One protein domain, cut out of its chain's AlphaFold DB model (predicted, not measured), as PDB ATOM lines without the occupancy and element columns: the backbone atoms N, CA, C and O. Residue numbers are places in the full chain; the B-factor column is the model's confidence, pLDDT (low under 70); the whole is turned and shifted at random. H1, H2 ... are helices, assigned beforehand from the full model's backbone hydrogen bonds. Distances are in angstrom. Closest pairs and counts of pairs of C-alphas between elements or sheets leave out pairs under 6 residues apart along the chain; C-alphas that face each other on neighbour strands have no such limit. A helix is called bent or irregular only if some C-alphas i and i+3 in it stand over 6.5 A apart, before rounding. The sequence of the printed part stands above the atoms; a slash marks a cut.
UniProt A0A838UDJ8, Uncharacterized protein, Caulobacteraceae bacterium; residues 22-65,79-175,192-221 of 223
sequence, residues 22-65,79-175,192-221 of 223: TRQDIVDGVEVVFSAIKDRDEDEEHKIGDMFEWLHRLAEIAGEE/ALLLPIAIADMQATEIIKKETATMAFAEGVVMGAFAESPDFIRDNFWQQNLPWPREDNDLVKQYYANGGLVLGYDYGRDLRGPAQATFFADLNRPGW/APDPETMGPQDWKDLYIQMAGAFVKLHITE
ATOM      1  N   THR A  22     186.500 195.653 227.569       76.88
ATOM      2  CA  THR A  22     186.687 195.413 226.137       76.88
ATOM      3  C   THR A  22     187.940 196.130 225.650       76.88
ATOM      4  O   THR A  22     188.348 197.152 226.206       76.88
ATOM      5  N   ARG A  23     188.546 195.630 224.569       79.38
ATOM      6  CA  ARG A  23     189.651 196.342 223.903       79.38
ATOM      7  C   ARG A  23     189.260 197.767 223.490       79.38
ATOM      8  O   ARG A  23     190.104 198.658 223.511       79.38
ATOM      9  N   GLN A  24     187.991 197.980 223.131       79.12
ATOM     10  CA  GLN A  24     187.490 199.298 222.754       79.12
ATOM     11  C   GLN A  24     187.418 200.248 223.951       79.12
ATOM     12  O   GLN A  24     187.872 201.378 223.826       79.12
ATOM     13  N   ASP A  25     186.945 199.790 225.115       75.38
ATOM     14  CA  ASP A  25     186.881 200.631 226.323       75.38
ATOM     15  C   ASP A  25     188.270 201.140 226.731       75.38
ATOM     16  O   ASP A  25     188.422 202.280 227.168       75.38
ATOM     17  N   ILE A  26     189.301 200.306 226.555       77.56
ATOM     18  CA  ILE A  26     190.692 200.677 226.839       77.56
ATOM     19  C   ILE A  26     191.166 201.756 225.862       77.56
ATOM     20  O   ILE A  26     191.724 202.763 226.291       77.56
ATOM     21  N   VAL A  27     190.933 201.572 224.559       78.06
ATOM     22  CA  VAL A  27     191.284 202.569 223.532       78.06
ATOM     23  C   VAL A  27     190.576 203.897 223.795       78.06
ATOM     24  O   VAL A  27     191.233 204.937 223.789       78.06
ATOM     25  N   ASP A  28     189.277 203.862 224.087       75.00
ATOM     26  CA  ASP A  28     188.482 205.051 224.394       75.00
ATOM     27  C   ASP A  28     189.016 205.756 225.652       75.00
ATOM     28  O   ASP A  28     189.184 206.976 225.660       75.00
ATOM     29  N   GLY A  29     189.353 204.998 226.702       68.69
ATOM     30  CA  GLY A  29     189.951 205.536 227.924       68.69
ATOM     31  C   GLY A  29     191.300 206.212 227.673       68.69
ATOM     32  O   GLY A  29     191.533 207.323 228.152       68.69
ATOM     33  N   VAL A  30     192.166 205.589 226.867       74.00
ATOM     34  CA  VAL A  30     193.439 206.188 226.445       74.00
ATOM     35  C   VAL A  30     193.189 207.506 225.715       74.00
ATOM     36  O   VAL A  30     193.785 208.526 226.056       74.00
ATOM     37  N   GLU A  31     192.274 207.523 224.748       75.31
ATOM     38  CA  GLU A  31     191.940 208.738 224.004       75.31
ATOM     39  C   GLU A  31     191.389 209.849 224.911       75.31
ATOM     40  O   GLU A  31     191.743 211.014 224.716       75.31
ATOM     41  N   VAL A  32     190.597 209.515 225.936       66.25
ATOM     42  CA  VAL A  32     190.106 210.481 226.937       66.25
ATOM     43  C   VAL A  32     191.258 211.115 227.717       66.25
ATOM     44  O   VAL A  32     191.325 212.349 227.768       66.25
ATOM     45  N   VAL A  33     192.174 210.301 228.262       62.44
ATOM     46  CA  VAL A  33     193.359 210.770 229.014       62.44
ATOM     47  C   VAL A  33     194.131 211.794 228.188       62.44
ATOM     48  O   VAL A  33     194.465 212.879 228.663       62.44
ATOM     49  N   PHE A  34     194.336 211.499 226.911       66.00
ATOM     50  CA  PHE A  34     195.043 212.405 226.023       66.00
ATOM     51  C   PHE A  34     194.284 213.687 225.681       66.00
ATOM     52  O   PHE A  34     194.923 214.734 225.591       66.00
ATOM     53  N   SER A  35     192.957 213.668 225.506       62.69
ATOM     54  CA  SER A  35     192.194 214.928 225.343       62.69
ATOM     55  C   SER A  35     192.386 215.852 226.532       62.69
ATOM     56  O   SER A  35     192.581 217.046 226.338       62.69
ATOM     57  N   ALA A  36     192.355 215.303 227.748       58.75
ATOM     58  CA  ALA A  36     192.510 216.093 228.961       58.75
ATOM     59  C   ALA A  36     193.899 216.752 229.053       58.75
ATOM     60  O   ALA A  36     194.017 217.867 229.558       58.75
ATOM     61  N   ILE A  37     194.939 216.088 228.539       59.19
ATOM     62  CA  ILE A  37     196.299 216.643 228.445       59.19
ATOM     63  C   ILE A  37     196.392 217.661 227.300       59.19
ATOM     64  O   ILE A  37     196.967 218.730 227.465       59.19
ATOM     65  N   LYS A  38     195.775 217.382 226.147       57.38
ATOM     66  CA  LYS A  38     195.778 218.282 224.985       57.38
ATOM     67  C   LYS A  38     195.086 219.615 225.264       57.38
ATOM     68  O   LYS A  38     195.590 220.647 224.841       57.38
ATOM     69  N   ASP A  39     193.947 219.609 225.948       56.62
ATOM     70  CA  ASP A  39     193.240 220.850 226.297       56.62
ATOM     71  C   ASP A  39     194.077 221.748 227.227       56.62
ATOM     72  O   ASP A  39     193.756 222.921 227.423       56.62
ATOM     73  N   ARG A  40     195.162 221.199 227.790       54.50
ATOM     74  CA  ARG A  40     196.107 221.897 228.649       54.50
ATOM     75  C   ARG A  40     197.326 222.457 227.902       54.50
ATOM     76  O   ARG A  40     197.806 223.497 228.339       54.50
ATOM     77  N   ASP A  41     197.760 221.848 226.790       50.16
ATOM     78  CA  ASP A  41     198.961 222.255 226.037       50.16
ATOM     79  C   ASP A  41     198.848 222.047 224.504       50.16
ATOM     80  O   ASP A  41     198.491 220.976 224.000       50.16
ATOM     81  N   GLU A  42     199.193 223.087 223.730       51.84
ATOM     82  CA  GLU A  42     199.062 223.105 222.258       51.84
ATOM     83  C   GLU A  42     200.207 222.375 221.512       51.84
ATOM     84  O   GLU A  42     200.014 221.975 220.361       51.84
ATOM     85  N   ASP A  43     201.344 222.077 222.158       52.50
ATOM     86  CA  ASP A  43     202.539 221.490 221.518       52.50
ATOM     87  C   ASP A  43     202.627 219.953 221.646       52.50
ATOM     88  O   ASP A  43     202.457 219.378 222.718       52.50
ATOM     89  N   GLU A  44     202.911 219.245 220.546       50.53
ATOM     90  CA  GLU A  44     202.870 217.769 220.481       50.53
ATOM     91  C   GLU A  44     203.992 217.035 221.234       50.53
ATOM     92  O   GLU A  44     203.741 215.952 221.758       50.53
ATOM     93  N   GLU A  45     205.198 217.606 221.343       48.62
ATOM     94  CA  GLU A  45     206.299 216.979 222.097       48.62
ATOM     95  C   GLU A  45     206.086 217.031 223.618       48.62
ATOM     96  O   GLU A  45     206.498 216.108 224.322       48.62
ATOM     97  N   HIS A  46     205.388 218.054 224.122       52.53
ATOM     98  CA  HIS A  46     205.090 218.187 225.552       52.53
ATOM     99  C   HIS A  46     204.081 217.130 226.025       52.53
ATOM    100  O   HIS A  46     204.236 216.589 227.114       52.53
ATOM    101  N   LYS A  47     203.156 216.696 225.157       57.88
ATOM    102  CA  LYS A  47     202.083 215.743 225.507       57.88
ATOM    103  C   LYS A  47     202.591 214.407 226.054       57.88
ATOM    104  O   LYS A  47     201.983 213.867 226.970       57.88
ATOM    105  N   ILE A  48     203.693 213.865 225.518       53.88
ATOM    106  CA  ILE A  48     204.287 212.608 226.021       53.88
ATOM    107  C   ILE A  48     205.000 212.852 227.362       53.88
ATOM    108  O   ILE A  48     204.910 212.019 228.260       53.88
ATOM    109  N   GLY A  49     205.675 213.993 227.535       55.41
ATOM    110  CA  GLY A  49     206.272 214.373 228.821       55.41
ATOM    111  C   GLY A  49     205.220 214.564 229.919       55.41
ATOM    112  O   GLY A  49     205.379 214.050 231.027       55.41
ATOM    113  N   ASP A  50     204.098 215.198 229.578       63.31
ATOM    114  CA  ASP A  50     203.012 215.516 230.505       63.31
ATOM    115  C   ASP A  50     202.251 214.289 230.993       63.31
ATOM    116  O   ASP A  50     201.786 214.267 232.128       63.31
ATOM    117  N   MET A  51     202.129 213.236 230.183       62.12
ATOM    118  CA  MET A  51     201.540 211.978 230.651       62.12
ATOM    119  C   MET A  51     202.364 211.329 231.757       62.12
ATOM    120  O   MET A  51     201.816 210.689 232.652       62.12
ATOM    121  N   PHE A  52     203.684 211.472 231.690       61.62
ATOM    122  CA  PHE A  52     204.550 210.950 232.725       61.62
ATOM    123  C   PHE A  52     204.501 211.831 233.979       61.62
ATOM    124  O   PHE A  52     204.427 211.311 235.091       61.62
ATOM    125  N   GLU A  53     204.421 213.158 233.821       64.00
ATOM    126  CA  GLU A  53     204.054 214.041 234.935       64.00
ATOM    127  C   GLU A  53     202.689 213.673 235.525       64.00
ATOM    128  O   GLU A  53     202.496 213.761 236.733       64.00
ATOM    129  N   TRP A  54     201.740 213.246 234.696       61.28
ATOM    130  CA  TRP A  54     200.431 212.791 235.140       61.28
ATOM    131  C   TRP A  54     200.537 211.490 235.942       61.28
ATOM    132  O   TRP A  54     199.955 211.406 237.019       61.28
ATOM    133  N   LEU A  55     201.363 210.532 235.506       59.91
ATOM    134  CA  LEU A  55     201.675 209.313 236.260       59.91
ATOM    135  C   LEU A  55     202.342 209.634 237.611       59.91
ATOM    136  O   LEU A  55     201.967 209.060 238.634       59.91
ATOM    137  N   HIS A  56     203.267 210.600 237.649       59.78
ATOM    138  CA  HIS A  56     203.845 211.103 238.900       59.78
ATOM    139  C   HIS A  56     202.807 211.779 239.795       59.78
ATOM    140  O   HIS A  56     202.751 211.475 240.982       59.78
ATOM    141  N   ARG A  57     201.950 212.646 239.246       57.59
ATOM    142  CA  ARG A  57     200.883 213.314 240.003       57.59
ATOM    143  C   ARG A  57     199.888 212.315 240.567       57.59
ATOM    144  O   ARG A  57     199.504 212.461 241.717       57.59
ATOM    145  N   LEU A  58     199.493 211.293 239.812       53.19
ATOM    146  CA  LEU A  58     198.653 210.216 240.334       53.19
ATOM    147  C   LEU A  58     199.352 209.456 241.461       53.19
ATOM    148  O   LEU A  58     198.742 209.184 242.491       53.19
ATOM    149  N   ALA A  59     200.644 209.157 241.313       53.28
ATOM    150  CA  ALA A  59     201.414 208.501 242.363       53.28
ATOM    151  C   ALA A  59     201.556 209.371 243.630       53.28
ATOM    152  O   ALA A  59     201.512 208.832 244.736       53.28
ATOM    153  N   GLU A  60     201.685 210.693 243.474       50.03
ATOM    154  CA  GLU A  60     201.749 211.681 244.560       50.03
ATOM    155  C   GLU A  60     200.383 211.912 245.235       50.03
ATOM    156  O   GLU A  60     200.316 212.010 246.459       50.03
ATOM    157  N   ILE A  61     199.292 211.956 244.461       45.19
ATOM    158  CA  ILE A  61     197.912 212.180 244.934       45.19
ATOM    159  C   ILE A  61     197.297 210.903 245.531       45.19
ATOM    160  O   ILE A  61     196.458 210.979 246.422       45.19
ATOM    161  N   ALA A  62     197.750 209.709 245.136       44.22
ATOM    162  CA  ALA A  62     197.279 208.437 245.695       44.22
ATOM    163  C   ALA A  62     197.640 208.219 247.188       44.22
ATOM    164  O   ALA A  62     197.269 207.192 247.777       44.22
ATOM    165  N   GLY A  63     198.318 209.184 247.820       43.38
ATOM    166  CA  GLY A  63     198.252 209.418 249.259       43.38
ATOM    167  C   GLY A  63     196.963 210.159 249.646       43.38
ATOM    168  O   GLY A  63     196.963 211.379 249.709       43.38
ATOM    169  N   GLU A  64     195.918 209.381 249.956       35.91
ATOM    170  CA  GLU A  64     194.574 209.784 250.428       35.91
ATOM    171  C   GLU A  64     193.680 210.521 249.398       35.91
ATOM    172  O   GLU A  64     193.698 211.737 249.279       35.91
ATOM    173  N   GLU A  65     192.809 209.747 248.731       44.19
ATOM    174  CA  GLU A  65     191.630 210.174 247.946       44.19
ATOM    175  C   GLU A  65     191.861 210.997 246.664       44.19
ATOM    176  O   GLU A  65     191.865 212.221 246.714       44.19
ATOM    177  N   ALA A  79     190.995 214.361 217.238       36.00
ATOM    178  CA  ALA A  79     191.750 215.266 216.382       36.00
ATOM    179  C   ALA A  79     193.277 215.040 216.319       36.00
ATOM    180  O   ALA A  79     193.885 215.528 215.372       36.00
ATOM    181  N   LEU A  80     193.909 214.333 217.271       39.91
ATOM    182  CA  LEU A  80     195.377 214.131 217.263       39.91
ATOM    183  C   LEU A  80     195.866 213.097 216.238       39.91
ATOM    184  O   LEU A  80     197.040 213.084 215.897       39.91
ATOM    185  N   LEU A  81     194.971 212.251 215.724       41.22
ATOM    186  CA  LEU A  81     195.329 211.155 214.814       41.22
ATOM    187  C   LEU A  81     194.597 211.241 213.465       41.22
ATOM    188  O   LEU A  81     194.760 210.362 212.620       41.22
ATOM    189  N   LEU A  82     193.811 212.304 213.237       38.03
ATOM    190  CA  LEU A  82     193.105 212.546 211.971       38.03
ATOM    191  C   LEU A  82     194.022 212.539 210.730       38.03
ATOM    192  O   LEU A  82     193.580 212.023 209.702       38.03
ATOM    193  N   PRO A  83     195.277 213.042 210.770       40.59
ATOM    194  CA  PRO A  83     196.154 212.998 209.597       40.59
ATOM    195  C   PRO A  83     196.640 211.588 209.220       40.59
ATOM    196  O   PRO A  83     197.023 211.371 208.076       40.59
ATOM    197  N   ILE A  84     196.602 210.627 210.151       44.28
ATOM    198  CA  ILE A  84     197.222 209.294 210.006       44.28
ATOM    199  C   ILE A  84     196.290 208.310 209.258       44.28
ATOM    200  O   ILE A  84     196.686 207.221 208.853       44.28
ATOM    201  N   ALA A  85     195.029 208.692 209.021       36.75
ATOM    202  CA  ALA A  85     193.930 207.748 208.820       36.75
ATOM    203  C   ALA A  85     193.358 207.626 207.390       36.75
ATOM    204  O   ALA A  85     192.209 207.226 207.264       36.75
ATOM    205  N   ILE A  86     194.063 207.943 206.296       42.72
ATOM    206  CA  ILE A  86     193.427 207.855 204.951       42.72
ATOM    207  C   ILE A  86     193.851 206.623 204.130       42.72
ATOM    208  O   ILE A  86     193.111 206.222 203.234       42.72
ATOM    209  N   ALA A  87     194.961 205.949 204.453       40.47
ATOM    210  CA  ALA A  87     195.429 204.810 203.648       40.47
ATOM    211  C   ALA A  87     195.288 203.420 204.306       40.47
ATOM    212  O   ALA A  87     195.161 202.451 203.564       40.47
ATOM    213  N   ASP A  88     195.265 203.301 205.644       51.66
ATOM    214  CA  ASP A  88     195.381 201.986 206.318       51.66
ATOM    215  C   ASP A  88     194.596 201.868 207.649       51.66
ATOM    216  O   ASP A  88     195.034 201.248 208.618       51.66
ATOM    217  N   MET A  89     193.409 202.489 207.717       57.50
ATOM    218  CA  MET A  89     192.618 202.647 208.954       57.50
ATOM    219  C   MET A  89     192.414 201.358 209.758       57.50
ATOM    220  O   MET A  89     192.450 201.399 210.982       57.50
ATOM    221  N   GLN A  90     192.205 200.224 209.085       60.88
ATOM    222  CA  GLN A  90     191.962 198.943 209.752       60.88
ATOM    223  C   GLN A  90     193.231 198.387 210.407       60.88
ATOM    224  O   GLN A  90     193.172 197.920 211.542       60.88
ATOM    225  N   ALA A  91     194.383 198.468 209.733       63.09
ATOM    226  CA  ALA A  91     195.652 198.027 210.301       63.09
ATOM    227  C   ALA A  91     196.061 198.920 211.477       63.09
ATOM    228  O   ALA A  91     196.458 198.421 212.530       63.09
ATOM    229  N   THR A  92     195.883 200.237 211.342       70.38
ATOM    230  CA  THR A  92     196.122 201.174 212.439       70.38
ATOM    231  C   THR A  92     195.194 200.891 213.620       70.38
ATOM    232  O   THR A  92     195.657 200.869 214.752       70.38
ATOM    233  N   GLU A  93     193.905 200.625 213.399       75.56
ATOM    234  CA  GLU A  93     192.961 200.313 214.481       75.56
ATOM    235  C   GLU A  93     193.335 199.031 215.241       75.56
ATOM    236  O   GLU A  93     193.274 199.010 216.472       75.56
ATOM    237  N   ILE A  94     193.787 197.991 214.535       77.69
ATOM    238  CA  ILE A  94     194.296 196.762 215.161       77.69
ATOM    239  C   ILE A  94     195.522 197.078 216.021       77.69
ATOM    240  O   ILE A  94     195.552 196.721 217.197       77.69
ATOM    241  N   ILE A  95     196.487 197.825 215.474       78.31
ATOM    242  CA  ILE A  95     197.697 198.232 216.198       78.31
ATOM    243  C   ILE A  95     197.338 199.014 217.465       78.31
ATOM    244  O   ILE A  95     197.898 198.739 218.525       78.31
ATOM    245  N   LYS A  96     196.394 199.960 217.383       82.88
ATOM    246  CA  LYS A  96     195.912 200.727 218.540       82.88
ATOM    247  C   LYS A  96     195.355 199.807 219.619       82.88
ATOM    248  O   LYS A  96     195.779 199.901 220.766       82.88
ATOM    249  N   LYS A  97     194.434 198.913 219.245       81.94
ATOM    250  CA  LYS A  97     193.776 197.993 220.177       81.94
ATOM    251  C   LYS A  97     194.786 197.073 220.840       81.94
ATOM    252  O   LYS A  97     194.800 197.001 222.062       81.94
ATOM    253  N   GLU A  98     195.646 196.414 220.071       84.81
ATOM    254  CA  GLU A  98     196.642 195.483 220.612       84.81
ATOM    255  C   GLU A  98     197.642 196.194 221.525       84.81
ATOM    256  O   GLU A  98     197.888 195.742 222.645       84.81
ATOM    257  N   THR A  99     198.159 197.341 221.082       86.81
ATOM    258  CA  THR A  99     199.174 198.089 221.827       86.81
ATOM    259  C   THR A  99     198.605 198.680 223.116       86.81
ATOM    260  O   THR A  99     199.197 198.499 224.179       86.81
ATOM    261  N   ALA A 100     197.436 199.328 223.055       84.31
ATOM    262  CA  ALA A 100     196.780 199.887 224.237       84.31
ATOM    263  C   ALA A 100     196.385 198.795 225.234       84.31
ATOM    264  O   ALA A 100     196.565 198.966 226.434       84.31
ATOM    265  N   THR A 101     195.878 197.663 224.739       86.06
ATOM    266  CA  THR A 101     195.433 196.535 225.565       86.06
ATOM    267  C   THR A 101     196.582 195.931 226.358       86.06
ATOM    268  O   THR A 101     196.456 195.736 227.568       86.06
ATOM    269  N   MET A 102     197.697 195.632 225.689       88.44
ATOM    270  CA  MET A 102     198.846 195.032 226.361       88.44
ATOM    271  C   MET A 102     199.462 196.011 227.360       88.44
ATOM    272  O   MET A 102     199.676 195.646 228.512       88.44
ATOM    273  N   ALA A 103     199.657 197.269 226.960       89.88
ATOM    274  CA  ALA A 103     200.230 198.269 227.850       89.88
ATOM    275  C   ALA A 103     199.316 198.586 229.044       89.88
ATOM    276  O   ALA A 103     199.801 198.758 230.157       89.88
ATOM    277  N   PHE A 104     197.992 198.590 228.850       88.94
ATOM    278  CA  PHE A 104     197.027 198.669 229.949       88.94
ATOM    279  C   PHE A 104     197.199 197.509 230.923       88.94
ATOM    280  O   PHE A 104     197.328 197.737 232.121       88.94
ATOM    281  N   ALA A 105     197.264 196.273 230.431       87.06
ATOM    282  CA  ALA A 105     197.454 195.109 231.285       87.06
ATOM    283  C   ALA A 105     198.791 195.149 232.051       87.06
ATOM    284  O   ALA A 105     198.816 194.853 233.245       87.06
ATOM    285  N   GLU A 106     199.884 195.559 231.401       90.19
ATOM    286  CA  GLU A 106     201.184 195.784 232.052       90.19
ATOM    287  C   GLU A 106     201.071 196.846 233.148       90.19
ATOM    288  O   GLU A 106     201.496 196.613 234.282       90.19
ATOM    289  N   GLY A 107     200.423 197.971 232.837       87.94
ATOM    290  CA  GLY A 107     200.118 199.035 233.784       87.94
ATOM    291  C   GLY A 107     199.357 198.519 235.002       87.94
ATOM    292  O   GLY A 107     199.806 198.740 236.122       87.94
ATOM    293  N   VAL A 108     198.261 197.775 234.806       87.00
ATOM    294  CA  VAL A 108     197.446 197.219 235.903       87.00
ATOM    295  C   VAL A 108     198.291 196.358 236.828       87.00
ATOM    296  O   VAL A 108     198.220 196.517 238.045       87.00
ATOM    297  N   VAL A 109     199.125 195.471 236.278       88.19
ATOM    298  CA  VAL A 109     199.988 194.618 237.103       88.19
ATOM    299  C   VAL A 109     201.009 195.464 237.865       88.19
ATOM    300  O   VAL A 109     201.138 195.298 239.075       88.19
ATOM    301  N   MET A 110     201.698 196.403 237.214       86.94
ATOM    302  CA  MET A 110     202.677 197.268 237.889       86.94
ATOM    303  C   MET A 110     202.035 198.161 238.961       86.94
ATOM    304  O   MET A 110     202.607 198.350 240.034       86.94
ATOM    305  N   GLY A 111     200.825 198.662 238.713       83.00
ATOM    306  CA  GLY A 111     200.036 199.408 239.691       83.00
ATOM    307  C   GLY A 111     199.654 198.537 240.883       83.00
ATOM    308  O   GLY A 111     199.815 198.958 242.027       83.00
ATOM    309  N   ALA A 112     199.257 197.289 240.624       84.50
ATOM    310  CA  ALA A 112     198.957 196.302 241.653       84.50
ATOM    311  C   ALA A 112     200.194 195.918 242.473       84.50
ATOM    312  O   ALA A 112     200.060 195.617 243.650       84.50
ATOM    313  N   PHE A 113     201.399 195.940 241.900       84.12
ATOM    314  CA  PHE A 113     202.655 195.787 242.646       84.12
ATOM    315  C   PHE A 113     203.098 197.072 243.362       84.12
ATOM    316  O   PHE A 113     204.062 197.044 244.126       84.12
ATOM    317  N   ALA A 114     202.380 198.180 243.160       83.69
ATOM    318  CA  ALA A 114     202.737 199.513 243.633       83.69
ATOM    319  C   ALA A 114     204.139 199.953 243.178       83.69
ATOM    320  O   ALA A 114     204.848 200.642 243.916       83.69
ATOM    321  N   GLU A 115     204.520 199.579 241.952       82.75
ATOM    322  CA  GLU A 115     205.813 199.944 241.381       82.75
ATOM    323  C   GLU A 115     206.012 201.454 241.331       82.75
ATOM    324  O   GLU A 115     205.061 202.226 241.184       82.75
ATOM    325  N   SER A 116     207.264 201.891 241.445       79.81
ATOM    326  CA  SER A 116     207.569 203.320 241.393       79.81
ATOM    327  C   SER A 116     207.380 203.886 239.973       79.81
ATOM    328  O   SER A 116     207.736 203.221 238.997       79.81
ATOM    329  N   PRO A 117     206.893 205.133 239.827       75.88
ATOM    330  CA  PRO A 117     206.857 205.823 238.535       75.88
ATOM    331  C   PRO A 117     208.201 205.829 237.798       75.88
ATOM    332  O   PRO A 117     208.238 205.639 236.585       75.88
ATOM    333  N   ASP A 118     209.310 205.995 238.528       75.94
ATOM    334  CA  ASP A 118     210.660 205.971 237.958       75.94
ATOM    335  C   ASP A 118     210.995 204.610 237.339       75.94
ATOM    336  O   ASP A 118     211.509 204.552 236.224       75.94
ATOM    337  N   PHE A 119     210.638 203.510 238.012       80.06
ATOM    338  CA  PHE A 119     210.817 202.172 237.450       80.06
ATOM    339  C   PHE A 119     210.044 202.020 236.137       80.06
ATOM    340  O   PHE A 119     210.609 201.543 235.156       80.06
ATOM    341  N   ILE A 120     208.789 202.471 236.087       80.62
ATOM    342  CA  ILE A 120     207.948 202.388 234.886       80.62
ATOM    343  C   ILE A 120     208.545 203.217 233.746       80.62
ATOM    344  O   ILE A 120     208.645 202.726 232.617       80.62
ATOM    345  N   ARG A 121     209.011 204.438 234.040       77.38
ATOM    346  CA  ARG A 121     209.700 205.299 233.067       77.38
ATOM    347  C   ARG A 121     210.892 204.603 232.441       77.38
ATOM    348  O   ARG A 121     211.039 204.568 231.227       77.38
ATOM    349  N   ASP A 122     211.757 204.068 233.286       79.94
ATOM    350  CA  ASP A 122     213.065 203.611 232.847       79.94
ATOM    351  C   ASP A 122     212.967 202.258 232.115       79.94
ATOM    352  O   ASP A 122     213.891 201.864 231.399       79.94
ATOM    353  N   ASN A 123     211.846 201.540 232.272       80.75
ATOM    354  CA  ASN A 123     211.712 200.153 231.831       80.75
ATOM    355  C   ASN A 123     210.610 199.887 230.803       80.75
ATOM    356  O   ASN A 123     210.796 198.974 229.996       80.75
ATOM    357  N   PHE A 124     209.515 200.648 230.822       83.50
ATOM    358  CA  PHE A 124     208.320 200.395 230.004       83.50
ATOM    359  C   PHE A 124     207.881 201.606 229.182       83.50
ATOM    360  O   PHE A 124     207.233 201.449 228.148       83.50
ATOM    361  N   TRP A 125     208.259 202.815 229.597       81.81
ATOM    362  CA  TRP A 125     207.912 204.027 228.871       81.81
ATOM    363  C   TRP A 125     208.650 204.128 227.535       81.81
ATOM    364  O   TRP A 125     209.882 204.123 227.463       81.81
ATOM    365  N   GLN A 126     207.899 204.284 226.447       80.19
ATOM    366  CA  GLN A 126     208.475 204.436 225.119       80.19
ATOM    367  C   GLN A 126     208.812 205.912 224.875       80.19
ATOM    368  O   GLN A 126     207.916 206.744 224.735       80.19
ATOM    369  N   GLN A 127     210.103 206.255 224.806       67.62
ATOM    370  CA  GLN A 127     210.583 207.637 224.589       67.62
ATOM    371  C   GLN A 127     211.398 207.824 223.299       67.62
ATOM    372  O   GLN A 127     211.372 208.901 222.707       67.62
ATOM    373  N   ASN A 128     212.080 206.779 222.823       63.75
ATOM    374  CA  ASN A 128     213.043 206.877 221.725       63.75
ATOM    375  C   ASN A 128     212.664 205.965 220.559       63.75
ATOM    376  O   ASN A 128     213.185 204.857 220.433       63.75
ATOM    377  N   LEU A 129     211.770 206.438 219.687       65.19
ATOM    378  CA  LEU A 129     211.516 205.753 218.421       65.19
ATOM    379  C   LEU A 129     212.729 205.891 217.483       65.19
ATOM    380  O   LEU A 129     213.260 207.005 217.350       65.19
ATOM    381  N   PRO A 130     213.171 204.794 216.837       59.59
ATOM    382  CA  PRO A 130     214.277 204.830 215.888       59.59
ATOM    383  C   PRO A 130     213.964 205.763 214.711       59.59
ATOM    384  O   PRO A 130     212.817 205.901 214.294       59.59
ATOM    385  N   TRP A 131     214.996 206.427 214.182       54.75
ATOM    386  CA  TRP A 131     214.882 207.240 212.968       54.75
ATOM    387  C   TRP A 131     215.235 206.406 211.722       54.75
ATOM    388  O   TRP A 131     216.251 205.705 211.751       54.75
ATOM    389  N   PRO A 132     214.484 206.532 210.609       60.38
ATOM    390  CA  PRO A 132     213.294 207.369 210.432       60.38
ATOM    391  C   PRO A 132     212.060 206.829 211.163       60.38
ATOM    392  O   PRO A 132     211.855 205.623 211.201       60.38
ATOM    393  N   ARG A 133     211.254 207.734 211.734       64.31
ATOM    394  CA  ARG A 133     210.012 207.367 212.429       64.31
ATOM    395  C   ARG A 133     208.912 207.106 211.406       64.31
ATOM    396  O   ARG A 133     208.658 207.967 210.565       64.31
ATOM    397  N   GLU A 134     208.264 205.952 211.493       69.06
ATOM    398  CA  GLU A 134     207.045 205.672 210.735       69.06
ATOM    399  C   GLU A 134     205.811 206.150 211.519       69.06
ATOM    400  O   GLU A 134     205.794 206.112 212.751       69.06
ATOM    401  N   ASP A 135     204.749 206.569 210.821       66.12
ATOM    402  CA  ASP A 135     203.515 207.055 211.464       66.12
ATOM    403  C   ASP A 135     202.904 205.999 212.405       66.12
ATOM    404  O   ASP A 135     202.415 206.316 213.490       66.12
ATOM    405  N   ASN A 136     203.005 204.719 212.035       69.38
ATOM    406  CA  ASN A 136     202.553 203.607 212.869       69.38
ATOM    407  C   ASN A 136     203.365 203.457 214.164       69.38
ATOM    408  O   ASN A 136     202.820 202.985 215.160       69.38
ATOM    409  N   ASP A 137     204.636 203.857 214.182       72.19
ATOM    410  CA  ASP A 137     205.460 203.787 215.391       72.19
ATOM    411  C   ASP A 137     205.075 204.880 216.388       72.19
ATOM    412  O   ASP A 137     205.037 204.624 217.591       72.19
ATOM    413  N   LEU A 138     204.699 206.067 215.900       71.12
ATOM    414  CA  LEU A 138     204.145 207.134 216.740       71.12
ATOM    415  C   LEU A 138     202.801 206.726 217.345       71.12
ATOM    416  O   LEU A 138     202.578 206.924 218.539       71.12
ATOM    417  N   VAL A 139     201.927 206.097 216.551       74.25
ATOM    418  CA  VAL A 139     200.665 205.534 217.056       74.25
ATOM    419  C   VAL A 139     200.941 204.485 218.132       74.25
ATOM    420  O   VAL A 139     200.355 204.554 219.209       74.25
ATOM    421  N   LYS A 140     201.855 203.539 217.893       80.31
ATOM    422  CA  LYS A 140     202.221 202.527 218.897       80.31
ATOM    423  C   LYS A 140     202.730 203.167 220.181       80.31
ATOM    424  O   LYS A 140     202.213 202.852 221.245       80.31
ATOM    425  N   GLN A 141     203.684 204.089 220.083       81.00
ATOM    426  CA  GLN A 141     204.236 204.794 221.240       81.00
ATOM    427  C   GLN A 141     203.140 205.483 222.052       81.00
ATOM    428  O   GLN A 141     203.088 205.350 223.273       81.00
ATOM    429  N   TYR A 142     202.238 206.182 221.367       77.12
ATOM    430  CA  TYR A 142     201.130 206.899 221.982       77.12
ATOM    431  C   TYR A 142     200.188 205.961 222.744       77.12
ATOM    432  O   TYR A 142     199.945 206.157 223.935       77.12
ATOM    433  N   TYR A 143     199.684 204.915 222.085       81.75
ATOM    434  CA  TYR A 143     198.736 203.995 222.717       81.75
ATOM    435  C   TYR A 143     199.403 203.095 223.760       81.75
ATOM    436  O   TYR A 143     198.747 202.739 224.736       81.75
ATOM    437  N   ALA A 144     200.694 202.785 223.611       85.81
ATOM    438  CA  ALA A 144     201.464 202.074 224.626       85.81
ATOM    439  C   ALA A 144     201.558 202.916 225.898       85.81
ATOM    440  O   ALA A 144     201.089 202.511 226.954       85.81
ATOM    441  N   ASN A 145     202.086 204.132 225.789       83.75
ATOM    442  CA  ASN A 145     202.258 205.015 226.938       83.75
ATOM    443  C   ASN A 145     200.913 205.363 227.600       83.75
ATOM    444  O   ASN A 145     200.825 205.439 228.824       83.75
ATOM    445  N   GLY A 146     199.851 205.542 226.806       79.12
ATOM    446  CA  GLY A 146     198.519 205.865 227.317       79.12
ATOM    447  C   GLY A 146     197.871 204.694 228.035       79.12
ATOM    448  O   GLY A 146     197.337 204.866 229.129       79.12
ATOM    449  N   GLY A 147     197.966 203.499 227.447       83.50
ATOM    450  CA  GLY A 147     197.500 202.268 228.077       83.50
ATOM    451  C   GLY A 147     198.226 202.029 229.397       83.50
ATOM    452  O   GLY A 147     197.575 201.820 230.413       83.50
ATOM    453  N   LEU A 148     199.554 202.165 229.400       84.31
ATOM    454  CA  LEU A 148     200.406 202.000 230.581       84.31
ATOM    455  C   LEU A 148     199.960 202.873 231.754       84.31
ATOM    456  O   LEU A 148     199.824 202.398 232.878       84.31
ATOM    457  N   VAL A 149     199.698 204.146 231.469       80.00
ATOM    458  CA  VAL A 149     199.254 205.147 232.440       80.00
ATOM    459  C   VAL A 149     197.868 204.823 232.988       80.00
ATOM    460  O   VAL A 149     197.686 204.775 234.204       80.00
ATOM    461  N   LEU A 150     196.910 204.553 232.099       79.81
ATOM    462  CA  LEU A 150     195.541 204.207 232.473       79.81
ATOM    463  C   LEU A 150     195.495 202.914 233.303       79.81
ATOM    464  O   LEU A 150     194.780 202.826 234.298       79.81
ATOM    465  N   GLY A 151     196.276 201.914 232.900       80.94
ATOM    466  CA  GLY A 151     196.378 200.643 233.601       80.94
ATOM    467  C   GLY A 151     197.019 200.797 234.970       80.94
ATOM    468  O   GLY A 151     196.516 200.245 235.942       80.94
ATOM    469  N   TYR A 152     198.103 201.568 235.068       81.06
ATOM    470  CA  TYR A 152     198.803 201.798 236.330       81.06
ATOM    471  C   TYR A 152     197.904 202.425 237.392       81.06
ATOM    472  O   TYR A 152     197.899 201.959 238.531       81.06
ATOM    473  N   ASP A 153     197.103 203.418 237.010       76.19
ATOM    474  CA  ASP A 153     196.097 204.019 237.887       76.19
ATOM    475  C   ASP A 153     195.094 202.968 238.391       76.19
ATOM    476  O   ASP A 153     194.962 202.742 239.595       76.19
ATOM    477  N   TYR A 154     194.509 202.202 237.463       77.56
ATOM    478  CA  TYR A 154     193.554 201.137 237.780       77.56
ATOM    479  C   TYR A 154     194.146 200.055 238.699       77.56
ATOM    480  O   TYR A 154     193.478 199.537 239.595       77.56
ATOM    481  N   GLY A 155     195.418 199.708 238.495       73.69
ATOM    482  CA  GLY A 155     196.146 198.751 239.322       73.69
ATOM    483  C   GLY A 155     196.456 199.273 240.725       73.69
ATOM    484  O   GLY A 155     196.392 198.510 241.686       73.69
ATOM    485  N   ARG A 156     196.779 200.564 240.873       76.50
ATOM    486  CA  ARG A 156     197.097 201.177 242.178       76.50
ATOM    487  C   ARG A 156     195.899 201.257 243.118       76.50
ATOM    488  O   ARG A 156     196.080 201.285 244.342       76.50
ATOM    489  N   ASP A 157     194.692 201.287 242.568       67.94
ATOM    490  CA  ASP A 157     193.456 201.245 243.347       67.94
ATOM    491  C   ASP A 157     193.207 199.873 243.989       67.94
ATOM    492  O   ASP A 157     192.427 199.750 244.942       67.94
ATOM    493  N   LEU A 158     193.926 198.835 243.547       70.12
ATOM    494  CA  LEU A 158     193.878 197.517 244.161       70.12
ATOM    495  C   LEU A 158     194.576 197.546 245.520       70.12
ATOM    496  O   LEU A 158     195.799 197.493 245.629       70.12
ATOM    497  N   ARG A 159     193.779 197.589 246.590       67.19
ATOM    498  CA  ARG A 159     194.280 197.574 247.968       67.19
ATOM    499  C   ARG A 159     193.747 196.390 248.761       67.19
ATOM    500  O   ARG A 159     192.609 195.946 248.593       67.19
ATOM    501  N   GLY A 160     194.579 195.901 249.679       70.31
ATOM    502  CA  GLY A 160     194.194 194.901 250.670       70.31
ATOM    503  C   GLY A 160     193.655 193.610 250.030       70.31
ATOM    504  O   GLY A 160     194.336 193.026 249.187       70.31
ATOM    505  N   PRO A 161     192.451 193.137 250.403       69.06
ATOM    506  CA  PRO A 161     191.903 191.883 249.881       69.06
ATOM    507  C   PRO A 161     191.769 191.838 248.353       69.06
ATOM    508  O   PRO A 161     191.990 190.786 247.767       69.06
ATOM    509  N   ALA A 162     191.462 192.967 247.702       66.62
ATOM    510  CA  ALA A 162     191.281 193.025 246.250       66.62
ATOM    511  C   ALA A 162     192.587 192.760 245.485       66.62
ATOM    512  O   ALA A 162     192.588 192.039 244.491       66.62
ATOM    513  N   GLN A 163     193.706 193.282 245.992       76.75
ATOM    514  CA  GLN A 163     195.045 193.046 245.452       76.75
ATOM    515  C   GLN A 163     195.447 191.569 245.587       76.75
ATOM    516  O   GLN A 163     195.960 190.962 244.649       76.75
ATOM    517  N   ALA A 164     195.158 190.955 246.738       71.25
ATOM    518  CA  ALA A 164     195.411 189.531 246.945       71.25
ATOM    519  C   ALA A 164     194.551 188.658 246.013       71.25
ATOM    520  O   ALA A 164     195.056 187.695 245.440       71.25
ATOM    521  N   THR A 165     193.272 189.004 245.827       74.88
ATOM    522  CA  THR A 165     192.381 188.318 244.881       74.88
ATOM    523  C   THR A 165     192.859 188.466 243.441       74.88
ATOM    524  O   THR A 165     192.887 187.470 242.729       74.88
ATOM    525  N   PHE A 166     193.303 189.656 243.033       80.31
ATOM    526  CA  PHE A 166     193.882 189.893 241.711       80.31
ATOM    527  C   PHE A 166     195.053 188.945 241.425       80.31
ATOM    528  O   PHE A 166     195.041 188.207 240.440       80.31
ATOM    529  N   PHE A 167     196.039 188.890 242.324       80.44
ATOM    530  CA  PHE A 167     197.194 188.010 242.140       80.44
ATOM    531  C   PHE A 167     196.847 186.526 242.243       80.44
ATOM    532  O   PHE A 167     197.468 185.709 241.560       80.44
ATOM    533  N   ALA A 168     195.863 186.160 243.067       76.81
ATOM    534  CA  ALA A 168     195.362 184.793 243.127       76.81
ATOM    535  C   ALA A 168     194.689 184.383 241.809       76.81
ATOM    536  O   ALA A 168     194.928 183.276 241.330       76.81
ATOM    537  N   ASP A 169     193.905 185.274 241.200       75.25
ATOM    538  CA  ASP A 169     193.212 185.022 239.936       75.25
ATOM    539  C   ASP A 169     194.192 184.886 238.764       75.25
ATOM    540  O   ASP A 169     194.073 183.935 237.989       75.25
ATOM    541  N   LEU A 170     195.226 185.733 238.690       77.56
ATOM    542  CA  LEU A 170     196.297 185.599 237.693       77.56
ATOM    543  C   LEU A 170     197.091 184.290 237.840       77.56
ATOM    544  O   LEU A 170     197.555 183.728 236.845       77.56
ATOM    545  N   ASN A 171     197.233 183.794 239.072       72.00
ATOM    546  CA  ASN A 171     197.969 182.573 239.392       72.00
ATOM    547  C   ASN A 171     197.141 181.284 239.323       72.00
ATOM    548  O   ASN A 171     197.713 180.213 239.549       72.00
ATOM    549  N   ARG A 172     195.834 181.350 239.025       66.31
ATOM    550  CA  ARG A 172     194.972 180.158 238.983       66.31
ATOM    551  C   ARG A 172     195.522 179.115 237.995       66.31
ATOM    552  O   ARG A 172     195.634 179.406 236.800       66.31
ATOM    553  N   PRO A 173     195.825 177.890 238.462       51.94
ATOM    554  CA  PRO A 173     196.162 176.789 237.576       51.94
ATOM    555  C   PRO A 173     194.903 176.294 236.857       51.94
ATOM    556  O   PRO A 173     193.849 176.169 237.476       51.94
ATOM    557  N   GLY A 174     195.000 176.034 235.549       50.59
ATOM    558  CA  GLY A 174     193.868 175.535 234.750       50.59
ATOM    559  C   GLY A 174     193.679 176.152 233.362       50.59
ATOM    560  O   GLY A 174     192.608 176.012 232.786       50.59
ATOM    561  N   TRP A 175     194.682 176.843 232.810       50.03
ATOM    562  CA  TRP A 175     194.628 177.367 231.434       50.03
ATOM    563  C   TRP A 175     195.763 176.865 230.525       50.03
ATOM    564  O   TRP A 175     195.957 177.423 229.438       50.03
ATOM    565  N   ALA A 192     206.569 182.925 243.346       65.56
ATOM    566  CA  ALA A 192     206.587 184.080 244.239       65.56
ATOM    567  C   ALA A 192     207.772 184.984 243.842       65.56
ATOM    568  O   ALA A 192     208.902 184.488 243.846       65.56
ATOM    569  N   PRO A 193     207.542 186.255 243.466       69.12
ATOM    570  CA  PRO A 193     208.629 187.147 243.098       69.12
ATOM    571  C   PRO A 193     209.560 187.355 244.293       69.12
ATOM    572  O   PRO A 193     209.101 187.600 245.410       69.12
ATOM    573  N   ASP A 194     210.861 187.250 244.042       74.25
ATOM    574  CA  ASP A 194     211.901 187.456 245.043       74.25
ATOM    575  C   ASP A 194     212.728 188.700 244.676       74.25
ATOM    576  O   ASP A 194     213.582 188.642 243.783       74.25
ATOM    577  N   PRO A 195     212.490 189.841 245.345       69.44
ATOM    578  CA  PRO A 195     213.175 191.090 245.039       69.44
ATOM    579  C   PRO A 195     214.680 191.051 245.326       69.44
ATOM    580  O   PRO A 195     215.399 191.915 244.830       69.44
ATOM    581  N   GLU A 196     215.175 190.078 246.098       73.06
ATOM    582  CA  GLU A 196     216.605 189.954 246.399       73.06
ATOM    583  C   GLU A 196     217.384 189.228 245.293       73.06
ATOM    584  O   GLU A 196     218.604 189.385 245.194       73.06
ATOM    585  N   THR A 197     216.700 188.443 244.453       74.44
ATOM    586  CA  THR A 197     217.340 187.583 243.446       74.44
ATOM    587  C   THR A 197     216.941 187.899 242.008       74.44
ATOM    588  O   THR A 197     217.685 187.546 241.093       74.44
ATOM    589  N   MET A 198     215.823 188.595 241.789       78.88
ATOM    590  CA  MET A 198     215.350 188.956 240.451       78.88
ATOM    591  C   MET A 198     216.062 190.190 239.892       78.88
ATOM    592  O   MET A 198     216.031 191.277 240.475       78.88
ATOM    593  N   GLY A 199     216.672 190.039 238.714       79.94
ATOM    594  CA  GLY A 199     217.235 191.155 237.963       79.94
ATOM    595  C   GLY A 199     216.157 191.988 237.254       79.94
ATOM    596  O   GLY A 199     215.012 191.554 237.120       79.94
ATOM    597  N   PRO A 200     216.503 193.177 236.722       74.88
ATOM    598  CA  PRO A 200     215.542 194.044 236.031       74.88
ATOM    599  C   PRO A 200     214.820 193.374 234.853       74.88
ATOM    600  O   PRO A 200     213.658 193.675 234.595       74.88
ATOM    601  N   GLN A 201     215.492 192.466 234.138       77.06
ATOM    602  CA  GLN A 201     214.872 191.728 233.036       77.06
ATOM    603  C   GLN A 201     213.878 190.674 233.538       77.06
ATOM    604  O   GLN A 201     212.808 190.544 232.957       77.06
ATOM    605  N   ASP A 202     214.179 189.990 234.644       79.06
ATOM    606  CA  ASP A 202     213.277 188.991 235.229       79.06
ATOM    607  C   ASP A 202     211.977 189.648 235.713       79.06
ATOM    608  O   ASP A 202     210.887 189.108 235.525       79.06
ATOM    609  N   TRP A 203     212.084 190.856 236.277       78.88
ATOM    610  CA  TRP A 203     210.930 191.681 236.630       78.88
ATOM    611  C   TRP A 203     210.103 192.071 235.408       78.88
ATOM    612  O   TRP A 203     208.883 191.921 235.421       78.88
ATOM    613  N   LYS A 204     210.751 192.521 234.325       80.19
ATOM    614  CA  LYS A 204     210.054 192.831 233.067       80.19
ATOM    615  C   LYS A 204     209.297 191.631 232.520       80.19
ATOM    616  O   LYS A 204     208.120 191.747 232.186       80.19
ATOM    617  N   ASP A 205     209.959 190.484 232.470       79.12
ATOM    618  CA  ASP A 205     209.378 189.257 231.941       79.12
ATOM    619  C   ASP A 205     208.199 188.792 232.804       79.12
ATOM    620  O   ASP A 205     207.190 188.338 232.262       79.12
ATOM    621  N   LEU A 206     208.282 188.951 234.130       82.81
ATOM    622  CA  LEU A 206     207.165 188.691 235.037       82.81
ATOM    623  C   LEU A 206     205.971 189.608 234.734       82.81
ATOM    624  O   LEU A 206     204.858 189.109 234.562       82.81
ATOM    625  N   TYR A 207     206.194 190.922 234.613       84.50
ATOM    626  CA  TYR A 207     205.134 191.890 234.307       84.50
ATOM    627  C   TYR A 207     204.430 191.578 232.987       84.50
ATOM    628  O   TYR A 207     203.202 191.514 232.951       84.50
ATOM    629  N   ILE A 208     205.193 191.291 231.931       82.56
ATOM    630  CA  ILE A 208     204.663 190.922 230.610       82.56
ATOM    631  C   ILE A 208     203.846 189.625 230.691       82.56
ATOM    632  O   ILE A 208     202.758 189.524 230.121       82.56
ATOM    633  N   GLN A 209     204.331 188.617 231.415       82.75
ATOM    634  CA  GLN A 209     203.628 187.341 231.552       82.75
ATOM    635  C   GLN A 209     202.316 187.470 232.340       82.75
ATOM    636  O   GLN A 209     201.293 186.896 231.948       82.75
ATOM    637  N   MET A 210     202.329 188.241 233.427       84.19
ATOM    638  CA  MET A 210     201.143 188.529 234.233       84.19
ATOM    639  C   MET A 210     200.139 189.388 233.462       84.19
ATOM    640  O   MET A 210     198.943 189.102 233.505       84.19
ATOM    641  N   ALA A 211     200.613 190.364 232.685       85.69
ATOM    642  CA  ALA A 211     199.788 191.150 231.775       85.69
ATOM    643  C   ALA A 211     199.120 190.258 230.722       85.69
ATOM    644  O   ALA A 211     197.910 190.326 230.532       85.69
ATOM    645  N   GLY A 212     199.860 189.329 230.110       79.81
ATOM    646  CA  GLY A 212     199.291 188.357 229.174       79.81
ATOM    647  C   GLY A 212     198.216 187.464 229.808       79.81
ATOM    648  O   GLY A 212     197.210 187.142 229.170       79.81
ATOM    649  N   ALA A 213     198.381 187.081 231.079       80.06
ATOM    650  CA  ALA A 213     197.336 186.385 231.826       80.06
ATOM    651  C   ALA A 213     196.114 187.275 232.082       80.06
ATOM    652  O   ALA A 213     194.992 186.817 231.875       80.06
ATOM    653  N   PHE A 214     196.329 188.536 232.458       82.88
ATOM    654  CA  PHE A 214     195.262 189.511 232.651       82.88
ATOM    655  C   PHE A 214     194.452 189.717 231.367       82.88
ATOM    656  O   PHE A 214     193.236 189.565 231.393       82.88
ATOM    657  N   VAL A 215     195.114 189.952 230.226       81.81
ATOM    658  CA  VAL A 215     194.458 190.092 228.913       81.81
ATOM    659  C   VAL A 215     193.560 188.889 228.630       81.81
ATOM    660  O   VAL A 215     192.407 189.053 228.251       81.81
ATOM    661  N   LYS A 216     194.058 187.669 228.856       79.06
ATOM    662  CA  LYS A 216     193.303 186.439 228.585       79.06
ATOM    663  C   LYS A 216     192.070 186.275 229.482       79.06
ATOM    664  O   LYS A 216     191.068 185.728 229.034       79.06
ATOM    665  N   LEU A 217     192.165 186.682 230.746       74.25
ATOM    666  CA  LEU A 217     191.117 186.472 231.751       74.25
ATOM    667  C   LEU A 217     190.077 187.593 231.772       74.25
ATOM    668  O   LEU A 217     188.913 187.356 232.092       74.25
ATOM    669  N   HIS A 218     190.515 188.807 231.467       78.88
ATOM    670  CA  HIS A 218     189.804 190.027 231.819       78.88
ATOM    671  C   HIS A 218     189.635 190.978 230.637       78.88
ATOM    672  O   HIS A 218     188.971 191.997 230.778       78.88
ATOM    673  N   ILE A 219     190.180 190.664 229.459       76.31
ATOM    674  CA  ILE A 219     189.988 191.499 228.276       76.31
ATOM    675  C   ILE A 219     189.263 190.716 227.194       76.31
ATOM    676  O   ILE A 219     189.699 189.659 226.744       76.31
ATOM    677  N   THR A 220     188.130 191.263 226.770       78.56
ATOM    678  CA  THR A 220     187.281 190.674 225.738       78.56
ATOM    679  C   THR A 220     187.379 191.460 224.436       78.56
ATOM    680  O   THR A 220     187.619 192.672 224.416       78.56
ATOM    681  N   GLU A 221     187.190 190.759 223.323       68.25
ATOM    682  CA  GLU A 221     186.877 191.403 222.051       68.25
ATOM    683  C   GLU A 221     185.448 191.948 222.154       68.25
ATOM    684  O   GLU A 221     184.513 191.197 222.436       68.25
TER     685      GLU A 221
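What this domain is: This is residues 22 to 65, 79 to 175 and 192 to 221 of the 223 residues of an uncharacterized protein of Caulobacteraceae bacterium (UniProt A0A838UDJ8). Three long helices, H3, H5 and H2, lie side by side in a row with H5 in the middle and run the same way, while H1 crosses H3 and H5 on one side of the row and reaches H2 with residues 34 to 38. On the side of H3 away from H5, H7 crosses H3 steeply; H6 meets H7 at the far end of the domain, and short H4 sits by H2 on the side of the row away from H1. The printed part has 171 residues with seven named helices, H1 to H7 in chain order, and no named strand; the class is all helix. It is compact, with a radius of gyration of the C-alphas of 16.4 A, and its rounded outline spans 46 by 36 by 30 A.

Where its parts are: Begin at C-alpha 23 at (189.651, 196.342, 223.903); from there H1 runs through residues 23 to 38, 22.8 A from first to last C-alpha. H2 follows at residues 44 to 61, 25.6 A long, with a kink of 26 degrees near residue 52. H2 is neither bent nor irregular, but only just: C-alphas 45 and 48 are 6.2 A apart. After the first cut, find C-alpha 89 at (192.618, 202.647, 208.954), where H3 begins; with residues 89 to 112 and 33.9 A it is the longest helix. Next come H4, residues 117 to 123, and H5, residues 135 to 156, 31.9 A long. H6 takes residues 161 to 170. Beyond the second cut, H7 runs over 26.4 A through residues 200 to 218, ending at C-alpha 218 at (189.804, 190.027, 231.819).

How they stand to each other: Start at H5, whose centre is nearest to the mean of the C-alphas at 4.1 A. H3 and H5 touch over 72 pairs of C-alphas within 8 A, the closest being those of Gly 111 and Gly 155 at 4.0 A, and they run the same way at a shallow tilt of 30 degrees. H2 touches H5, with the closest C-alphas those of Leu 55 and Val 149, 6.1 A apart, and runs the same way at a shallow tilt of 9 degrees. H1 touches residues 143 to 150 of H5, about perpendicular at 84 degrees; look at the C-alphas of Val 30 and Gly 146, the closest at 5.2 A. With residues 23 to 30 H1 touches residues 96 to 104 of H3, closest at C-alphas 23 and 97, 5.8 A apart. H7 touches H3 at a steep tilt of 68 degrees, only just short of about perpendicular, with C-alphas 105 and 211 closest at 4.6 A. H6 touches H7 about perpendicular at 90 degrees, closest at C-alphas 170 and 213, 6.0 A apart. H4 touches H2, where the C-alphas of His 56 and Pro 117 are closest at 6.1 A, and is near H5. The helix packing is mostly crossed, with 2 of 8 touching pairs at a shallow tilt. Among the pairs that stay apart are H5 and H7. In H1, H3, H4, H5, H6 and H7 every O i to N i+4 pair is within hydrogen-bond range; in H2 it is 11 of 14.

The domain as a whole: The two C-alphas farthest apart are those of Ile 86 and Glu 196, at 50.8 A, while C-alphas 22 and 221, the first and last printed, are 5.7 A apart. Residues 66 to 78 and 176 to 191 are not printed, and the gaps between C-alphas across these cuts are 32.0 A and 18.8 A. Of the links printed whole, H4 to H5 is long, with 11 residues, and the others are tight. The mean pLDDT of the printed part is 70.2, and 70 residues are under 70, among them residues 32 to 65, 79 to 91 and 127 to 136.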